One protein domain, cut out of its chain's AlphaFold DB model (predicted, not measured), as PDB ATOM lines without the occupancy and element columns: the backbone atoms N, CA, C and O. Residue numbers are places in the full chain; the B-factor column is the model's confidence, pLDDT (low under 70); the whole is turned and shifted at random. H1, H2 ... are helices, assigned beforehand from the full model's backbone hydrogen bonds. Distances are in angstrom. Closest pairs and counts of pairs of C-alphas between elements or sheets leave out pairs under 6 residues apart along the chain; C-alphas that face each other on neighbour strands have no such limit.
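Overview. This is residues 261 to 327 of the 467 residues of the protein "Aste57867_14846 protein" of Aphanomyces stellatus (UniProt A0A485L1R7). Two helices, H1 and H4, run side by side, H3 crosses H1, and short H2 sits across from H1, near H3 and H4. Residues 290 to 295, of which 293 to 295 belong to H3, stick out. The printed part has 67 residues, with four named helices in the order H1 to H4 and no named strand: all helix, compact, radius of gyration of the C-alphas 10.7 A, spans 28 by 23 by 20 A.

Along the chain. H1, residues 261 to 273, begins at C-alpha (-30.207, 25.003, -7.061) and measures 18.2 A. H2 is residues 278 to 285, 10.6 A; H3, residues 293 to 308, 21.9 A. H4, residues 312 to 323, 16.8 A, ends at C-alpha (-21.661, 7.311, 3.307).

Arrangement. H1 touches H3 about perpendicular, at 80 degrees; closest C-alphas Ala 264 and Gly 301, 4.2 A. H1 touches H4 the same way at a shallow tilt of 31 degrees; closest C-alphas Leu 270 and Phe 319, 6.7 A. In all four helices every O i to N i+4 pair is within hydrogen-bond range.

Size, cuts and confidence. The printed part has no cut and no long link. Residue 291 alone is under pLDDT 70.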
ATOM      1  N   GLY A 261     -29.754  24.641  -8.404       86.50
ATOM      2  CA  GLY A 261     -30.207  25.003  -7.061       86.50
ATOM      3  C   GLY A 261     -30.968  23.871  -6.370       86.50
ATOM      4  O   GLY A 261     -30.713  23.574  -5.203       86.50
ATOM      5  N   GLU A 262     -31.865  23.196  -7.088       85.88
ATOM      6  CA  GLU A 262     -32.566  21.999  -6.615       85.88
ATOM      7  C   GLU A 262     -31.579  20.863  -6.320       85.88
ATOM      8  O   GLU A 262     -31.704  20.183  -5.300       85.88
ATOM      9  N   THR A 263     -30.562  20.701  -7.168       85.44
ATOM     10  CA  THR A 263     -29.490  19.714  -6.987       85.44
ATOM     11  C   THR A 263     -28.650  20.024  -5.749       85.44
ATOM     12  O   THR A 263     -28.394  19.126  -4.948       85.44
ATOM     13  N   ALA A 264     -28.273  21.288  -5.537       88.19
ATOM     14  CA  ALA A 264     -27.536  21.723  -4.351       88.19
ATOM     15  C   ALA A 264     -28.337  21.513  -3.059       88.19
ATOM     16  O   ALA A 264     -27.787  21.051  -2.059       88.19
ATOM     17  N   LYS A 265     -29.639  21.822  -3.086       86.19
ATOM     18  CA  LYS A 265     -30.538  21.615  -1.945       86.19
ATOM     19  C   LYS A 265     -30.639  20.132  -1.591       86.19
ATOM     20  O   LYS A 265     -30.364  19.773  -0.454       86.19
ATOM     21  N   LEU A 266     -30.927  19.279  -2.579       83.81
ATOM     22  CA  LEU A 266     -30.944  17.824  -2.401       83.81
ATOM     23  C   LEU A 266     -29.621  17.317  -1.818       83.81
ATOM     24  O   LEU A 266     -29.612  16.527  -0.881       83.81
ATOM     25  N   ALA A 267     -28.495  17.789  -2.350       86.12
ATOM     26  CA  ALA A 267     -27.176  17.408  -1.871       86.12
ATOM     27  C   ALA A 267     -26.953  17.798  -0.404       86.12
ATOM     28  O   ALA A 267     -26.422  16.997   0.358       86.12
ATOM     29  N   LYS A 268     -27.383  18.991   0.027       86.50
ATOM     30  CA  LYS A 268     -27.282  19.414   1.432       86.50
ATOM     31  C   LYS A 268     -28.186  18.624   2.360       86.50
ATOM     32  O   LYS A 268     -27.744  18.225   3.436       86.50
ATOM     33  N   ASP A 269     -29.408  18.365   1.930       82.12
ATOM     34  CA  ASP A 269     -30.355  17.586   2.709       82.12
ATOM     35  C   ASP A 269     -29.853  16.137   2.887       82.12
ATOM     36  O   ASP A 269     -29.852  15.612   4.001       82.12
ATOM     37  N   LEU A 270     -29.315  15.524   1.824       82.06
ATOM     38  CA  LEU A 270     -28.642  14.220   1.874       82.06
ATOM     39  C   LEU A 270     -27.379  14.245   2.738       82.06
ATOM     40  O   LEU A 270     -27.144  13.312   3.502       82.06
ATOM     41  N   GLN A 271     -26.571  15.302   2.627       85.94
ATOM     42  CA  GLN A 271     -25.365  15.479   3.432       85.94
ATOM     43  C   GLN A 271     -25.699  15.433   4.925       85.94
ATOM     44  O   GLN A 271     -25.051  14.711   5.680       85.94
ATOM     45  N   ALA A 272     -26.715  16.198   5.333       84.19
ATOM     46  CA  ALA A 272     -27.172  16.260   6.712       84.19
ATOM     47  C   ALA A 272     -27.793  14.929   7.158       84.19
ATOM     48  O   ALA A 272     -27.452  14.425   8.224       84.19
ATOM     49  N   ALA A 273     -28.657  14.339   6.328       79.38
ATOM     50  CA  ALA A 273     -29.352  13.091   6.633       79.38
ATOM     51  C   ALA A 273     -28.410  11.891   6.814       79.38
ATOM     52  O   ALA A 273     -28.717  11.000   7.605       79.38
ATOM     53  N   LEU A 274     -27.292  11.866   6.083       82.69
ATOM     54  CA  LEU A 274     -26.293  10.791   6.092       82.69
ATOM     55  C   LEU A 274     -25.052  11.110   6.931       82.69
ATOM     56  O   LEU A 274     -24.094  10.334   6.913       82.69
ATOM     57  N   GLU A 275     -25.061  12.252   7.620       86.50
ATOM     58  CA  GLU A 275     -23.958  12.744   8.451       86.50
ATOM     59  C   GLU A 275     -22.610  12.802   7.700       86.50
ATOM     60  O   GLU A 275     -21.548  12.541   8.265       86.50
ATOM     61  N   ILE A 276     -22.636  13.154   6.407       86.06
ATOM     62  CA  ILE A 276     -21.432  13.212   5.567       86.06
ATOM     63  C   ILE A 276     -20.619  14.476   5.906       86.06
ATOM     64  O   ILE A 276     -21.108  15.599   5.713       86.06
ATOM     65  N   PRO A 277     -19.354  14.347   6.354       89.06
ATOM     66  CA  PRO A 277     -18.516  15.499   6.673       89.06
ATOM     67  C   PRO A 277     -18.237  16.369   5.444       89.06
ATOM     68  O   PRO A 277     -18.018  15.851   4.351       89.06
ATOM     69  N   ASN A 278     -18.141  17.690   5.637       87.31
ATOM     70  CA  ASN A 278     -17.783  18.632   4.566       87.31
ATOM     71  C   ASN A 278     -16.501  18.218   3.833       87.31
ATOM     72  O   ASN A 278     -16.499  18.190   2.611       87.31
ATOM     73  N   GLN A 279     -15.462  17.811   4.572       86.44
ATOM     74  CA  GLN A 279     -14.183  17.394   3.990       86.44
ATOM     75  C   GLN A 279     -14.346  16.252   2.978       86.44
ATOM     76  O   GLN A 279     -13.738  16.277   1.921       86.44
ATOM     77  N   MET A 280     -15.208  15.274   3.271       86.38
ATOM     78  CA  MET A 280     -15.445  14.149   2.365       86.38
ATOM     79  C   MET A 280     -16.084  14.612   1.048       86.38
ATOM     80  O   MET A 280     -15.769  14.079  -0.013       86.38
ATOM     81  N   LEU A 281     -16.972  15.606   1.115       85.00
ATOM     82  CA  LEU A 281     -17.616  16.185  -0.060       85.00
ATOM     83  C   LEU A 281     -16.640  17.048  -0.872       85.00
ATOM     84  O   LEU A 281     -16.624  16.955  -2.097       85.00
ATOM     85  N   GLU A 282     -15.820  17.851  -0.192       85.06
ATOM     86  CA  GLU A 282     -14.765  18.671  -0.800       85.06
ATOM     87  C   GLU A 282     -13.740  17.802  -1.535       85.06
ATOM     88  O   GLU A 282     -13.446  18.051  -2.704       85.06
ATOM     89  N   ASP A 283     -13.269  16.734  -0.883       84.31
ATOM     90  CA  ASP A 283     -12.325  15.774  -1.458       84.31
ATOM     91  C   ASP A 283     -12.926  15.058  -2.676       84.31
ATOM     92  O   ASP A 283     -12.243  14.844  -3.676       84.31
ATOM     93  N   ALA A 284     -14.211  14.693  -2.607       84.12
ATOM     94  CA  ALA A 284     -14.892  13.990  -3.689       84.12
ATOM     95  C   ALA A 284     -15.169  14.887  -4.904       84.12
ATOM     96  O   ALA A 284     -15.034  14.428  -6.034       84.12
ATOM     97  N   LEU A 285     -15.584  16.140  -4.688       82.94
ATOM     98  CA  LEU A 285     -16.010  17.048  -5.760       82.94
ATOM     99  C   LEU A 285     -14.913  18.019  -6.219       82.94
ATOM    100  O   LEU A 285     -15.100  18.720  -7.212       82.94
ATOM    101  N   GLY A 286     -13.769  18.055  -5.533       75.38
ATOM    102  CA  GLY A 286     -12.596  18.820  -5.948       75.38
ATOM    103  C   GLY A 286     -12.726  20.334  -5.763       75.38
ATOM    104  O   GLY A 286     -12.080  21.091  -6.489       75.38
ATOM    105  N   PHE A 287     -13.540  20.796  -4.809       75.44
ATOM    106  CA  PHE A 287     -13.632  22.213  -4.444       75.44
ATOM    107  C   PHE A 287     -13.679  22.395  -2.925       75.44
ATOM    108  O   PHE A 287     -14.200  21.549  -2.211       75.44
ATOM    109  N   ASN A 288     -13.164  23.526  -2.436       75.88
ATOM    110  CA  ASN A 288     -13.202  23.871  -1.012       75.88
ATOM    111  C   ASN A 288     -14.496  24.622  -0.695       75.88
ATOM    112  O   ASN A 288     -14.807  25.606  -1.377       75.88
ATOM    113  N   MET A 289     -15.216  24.234   0.359       72.25
ATOM    114  CA  MET A 289     -16.320  25.048   0.844       72.25
ATOM    115  C   MET A 289     -15.761  26.278   1.566       72.25
ATOM    116  O   MET A 289     -14.966  26.189   2.502       72.25
ATOM    117  N   ILE A 290     -16.169  27.460   1.119       75.12
ATOM    118  CA  ILE A 290     -15.794  28.742   1.723       75.12
ATOM    119  C   ILE A 290     -16.803  29.150   2.806       75.12
ATOM    120  O   ILE A 290     -17.787  28.464   3.045       75.12
ATOM    121  N   GLN A 291     -16.583  30.259   3.516       69.12
ATOM    122  CA  GLN A 291     -17.517  30.688   4.575       69.12
ATOM    123  C   GLN A 291     -18.875  31.177   4.045       69.12
ATOM    124  O   GLN A 291     -19.839  31.220   4.804       69.12
ATOM    125  N   ASP A 292     -18.957  31.552   2.767       82.62
ATOM    126  CA  ASP A 292     -20.198  32.020   2.155       82.62
ATOM    127  C   ASP A 292     -21.079  30.835   1.732       82.62
ATOM    128  O   ASP A 292     -20.779  30.100   0.788       82.62
ATOM    129  N   GLU A 293     -22.187  30.657   2.448       80.38
ATOM    130  CA  GLU A 293     -23.138  29.571   2.227       80.38
ATOM    131  C   GLU A 293     -23.813  29.636   0.848       80.38
ATOM    132  O   GLU A 293     -24.040  28.592   0.233       80.38
ATOM    133  N   GLN A 294     -24.081  30.834   0.312       81.81
ATOM    134  CA  GLN A 294     -24.707  30.969  -1.006       81.81
ATOM    135  C   GLN A 294     -23.752  30.557  -2.123       81.81
ATOM    136  O   GLN A 294     -24.154  29.854  -3.050       81.81
ATOM    137  N   VAL A 295     -22.483  30.953  -2.020       81.50
ATOM    138  CA  VAL A 295     -21.462  30.568  -3.002       81.50
ATOM    139  C   VAL A 295     -21.188  29.064  -2.941       81.50
ATOM    140  O   VAL A 295     -21.062  28.422  -3.981       81.50
ATOM    141  N   ASN A 296     -21.181  28.468  -1.745       82.62
ATOM    142  CA  ASN A 296     -21.053  27.016  -1.601       82.62
ATOM    143  C   ASN A 296     -22.206  26.253  -2.251       82.62
ATOM    144  O   ASN A 296     -21.971  25.238  -2.901       82.62
ATOM    145  N   LEU A 297     -23.443  26.723  -2.067       84.50
ATOM    146  CA  LEU A 297     -24.616  26.110  -2.687       84.50
ATOM    147  C   LEU A 297     -24.547  26.197  -4.212       84.50
ATOM    148  O   LEU A 297     -24.808  25.201  -4.881       84.50
ATOM    149  N   ALA A 298     -24.149  27.348  -4.759       84.69
ATOM    150  CA  ALA A 298     -23.977  27.514  -6.199       84.69
ATOM    151  C   ALA A 298     -22.918  26.548  -6.758       84.69
ATOM    152  O   ALA A 298     -23.216  25.786  -7.674       84.69
ATOM    153  N   ASN A 299     -21.727  26.503  -6.150       84.62
ATOM    154  CA  ASN A 299     -20.634  25.629  -6.593       84.62
ATOM    155  C   ASN A 299     -20.997  24.140  -6.487       84.62
ATOM    156  O   ASN A 299     -20.713  23.365  -7.398       84.62
ATOM    157  N   LEU A 300     -21.647  23.738  -5.390       86.94
ATOM    158  CA  LEU A 300     -22.119  22.366  -5.197       86.94
ATOM    159  C   LEU A 300     -23.148  21.980  -6.264       86.94
ATOM    160  O   LEU A 300     -23.078  20.888  -6.827       86.94
ATOM    161  N   GLY A 301     -24.086  22.887  -6.544       86.62
ATOM    162  CA  GLY A 301     -25.097  22.721  -7.578       86.62
ATOM    163  C   GLY A 301     -24.489  22.568  -8.964       86.62
ATOM    164  O   GLY A 301     -24.827  21.622  -9.664       86.62
ATOM    165  N   GLU A 302     -23.567  23.453  -9.345       83.94
ATOM    166  CA  GLU A 302     -22.877  23.402 -10.639       83.94
ATOM    167  C   GLU A 302     -22.027  22.138 -10.802       83.94
ATOM    168  O   GLU A 302     -22.081  21.498 -11.851       83.94
ATOM    169  N   ALA A 303     -21.281  21.730  -9.771       84.00
ATOM    170  CA  ALA A 303     -20.457  20.524  -9.826       84.00
ATOM    171  C   ALA A 303     -21.311  19.261 -10.023       84.00
ATOM    172  O   ALA A 303     -21.028  18.430 -10.888       84.00
ATOM    173  N   LEU A 304     -22.383  19.120  -9.239       85.19
ATOM    174  CA  LEU A 304     -23.269  17.960  -9.318       85.19
ATOM    175  C   LEU A 304     -24.145  17.976 -10.573       85.19
ATOM    176  O   LEU A 304     -24.375  16.915 -11.150       85.19
ATOM    177  N   ASP A 305     -24.602  19.144 -11.026       83.00
ATOM    178  CA  ASP A 305     -25.317  19.271 -12.297       83.00
ATOM    179  C   ASP A 305     -24.394  18.957 -13.484       83.00
ATOM    180  O   ASP A 305     -24.768  18.196 -14.370       83.00
ATOM    181  N   GLY A 306     -23.139  19.410 -13.460       75.06
ATOM    182  CA  GLY A 306     -22.141  19.029 -14.462       75.06
ATOM    183  C   GLY A 306     -21.892  17.516 -14.506       75.06
ATOM    184  O   GLY A 306     -21.805  16.923 -15.584       75.06
ATOM    185  N   LEU A 307     -21.835  16.860 -13.343       77.50
ATOM    186  CA  LEU A 307     -21.636  15.413 -13.248       77.50
ATOM    187  C   LEU A 307     -22.881  14.611 -13.643       77.50
ATOM    188  O   LEU A 307     -22.772  13.621 -14.365       77.50
ATOM    189  N   PHE A 308     -24.065  14.995 -13.176       79.75
ATOM    190  CA  PHE A 308     -25.266  14.154 -13.246       79.75
ATOM    191  C   PHE A 308     -26.390  14.719 -14.110       79.75
ATOM    192  O   PHE A 308     -27.385  14.027 -14.330       79.75
ATOM    193  N   GLY A 309     -26.229  15.930 -14.640       78.38
ATOM    194  CA  GLY A 309     -27.175  16.592 -15.533       78.38
ATOM    195  C   GLY A 309     -28.553  16.776 -14.909       78.38
ATOM    196  O   GLY A 309     -29.547  16.504 -15.579       78.38
ATOM    197  N   GLY A 310     -28.613  17.114 -13.619       79.12
ATOM    198  CA  GLY A 310     -29.867  17.313 -12.893       79.12
ATOM    199  C   GLY A 310     -30.682  16.038 -12.646       79.12
ATOM    200  O   GLY A 310     -31.878  16.124 -12.365       79.12
ATOM    201  N   VAL A 311     -30.095  14.840 -12.772       81.00
ATOM    202  CA  VAL A 311     -30.788  13.576 -12.464       81.00
ATOM    203  C   VAL A 311     -30.659  13.266 -10.961       81.00
ATOM    204  O   VAL A 311     -29.603  12.798 -10.523       81.00
ATOM    205  N   PRO A 312     -31.723  13.455 -10.154       79.25
ATOM    206  CA  PRO A 312     -31.631  13.427  -8.691       79.25
ATOM    207  C   PRO A 312     -31.185  12.076  -8.125       79.25
ATOM    208  O   PRO A 312     -30.462  12.027  -7.133       79.25
ATOM    209  N   GLY A 313     -31.566  10.962  -8.757       77.81
ATOM    210  CA  GLY A 313     -31.188   9.640  -8.269       77.81
ATOM    211  C   GLY A 313     -29.692   9.341  -8.402       77.81
ATOM    212  O   GLY A 313     -29.180   8.578  -7.591       77.81
ATOM    213  N   TYR A 314     -28.961   9.958  -9.341       79.38
ATOM    214  CA  TYR A 314     -27.497   9.812  -9.375       79.38
ATOM    215  C   TYR A 314     -26.827  10.586  -8.241       79.38
ATOM    216  O   TYR A 314     -25.915  10.051  -7.614       79.38
ATOM    217  N   THR A 315     -27.328  11.782  -7.913       83.75
ATOM    218  CA  THR A 315     -26.890  12.525  -6.724       83.75
ATOM    219  C   THR A 315     -27.150  11.712  -5.457       83.75
ATOM    220  O   THR A 315     -26.240  11.508  -4.661       83.75
ATOM    221  N   ALA A 316     -28.355  11.159  -5.292       80.69
ATOM    222  CA  ALA A 316     -28.678  10.333  -4.130       80.69
ATOM    223  C   ALA A 316     -27.808   9.067  -4.029       80.69
ATOM    224  O   ALA A 316     -27.306   8.749  -2.951       80.69
ATOM    225  N   GLU A 317     -27.579   8.360  -5.142       79.94
ATOM    226  CA  GLU A 317     -26.694   7.191  -5.163       79.94
ATOM    227  C   GLU A 317     -25.233   7.546  -4.840       79.94
ATOM    228  O   GLU A 317     -24.576   6.769  -4.148       79.94
ATOM    229  N   LEU A 318     -24.723   8.699  -5.296       85.38
ATOM    230  CA  LEU A 318     -23.376   9.156  -4.941       85.38
ATOM    231  C   LEU A 318     -23.258   9.376  -3.431       85.38
ATOM    232  O   LEU A 318     -22.311   8.899  -2.817       85.38
ATOM    233  N   PHE A 319     -24.212  10.081  -2.823       86.31
ATOM    234  CA  PHE A 319     -24.173  10.371  -1.388       86.31
ATOM    235  C   PHE A 319     -24.269   9.091  -0.551       86.31
ATOM    236  O   PHE A 319     -23.521   8.922   0.408       86.31
ATOM    237  N   LEU A 320     -25.104   8.138  -0.967       82.00
ATOM    238  CA  LEU A 320     -25.117   6.792  -0.395       82.00
ATOM    239  C   LEU A 320     -23.756   6.094  -0.517       82.00
ATOM    240  O   LEU A 320     -23.284   5.490   0.442       82.00
ATOM    241  N   ALA A 321     -23.109   6.182  -1.679       83.88
ATOM    242  CA  ALA A 321     -21.794   5.593  -1.897       83.88
ATOM    243  C   ALA A 321     -20.728   6.226  -0.983       83.88
ATOM    244  O   ALA A 321     -19.961   5.493  -0.360       83.88
ATOM    245  N   LEU A 322     -20.728   7.557  -0.843       86.44
ATOM    246  CA  LEU A 322     -19.836   8.290   0.063       86.44
ATOM    247  C   LEU A 322     -20.055   7.878   1.523       86.44
ATOM    248  O   LEU A 322     -19.092   7.574   2.223       86.44
ATOM    249  N   HIS A 323     -21.313   7.788   1.965       85.38
ATOM    250  CA  HIS A 323     -21.661   7.311   3.307       85.38
ATOM    251  C   HIS A 323     -21.136   5.887   3.570       85.38
ATOM    252  O   HIS A 323     -20.663   5.582   4.662       85.38
ATOM    253  N   LEU A 324     -21.146   5.027   2.548       85.50
ATOM    254  CA  LEU A 324     -20.591   3.670   2.601       85.50
ATOM    255  C   LEU A 324     -19.060   3.612   2.410       85.50
ATOM    256  O   LEU A 324     -18.493   2.520   2.350       85.50
ATOM    257  N   GLY A 325     -18.380   4.758   2.313       86.12
ATOM    258  CA  GLY A 325     -16.922   4.858   2.197       86.12
ATOM    259  C   GLY A 325     -16.362   4.618   0.792       86.12
ATOM    260  O   GLY A 325     -15.167   4.358   0.648       86.12
ATOM    261  N   LEU A 326     -17.192   4.678  -0.251       85.88
ATOM    262  CA  LEU A 326     -16.750   4.573  -1.643       85.88
ATOM    263  C   LEU A 326     -16.314   5.943  -2.171       85.88
ATOM    264  O   LEU A 326     -16.996   6.941  -1.960       85.88
ATOM    265  N   SER A 327     -15.204   5.987  -2.913       86.44
ATOM    266  CA  SER A 327     -14.774   7.212  -3.595       86.44
ATOM    267  C   SER A 327     -15.649   7.526  -4.815       86.44
ATOM    268  O   SER A 327     -16.286   6.633  -5.386       86.44
TER     269      SER A 327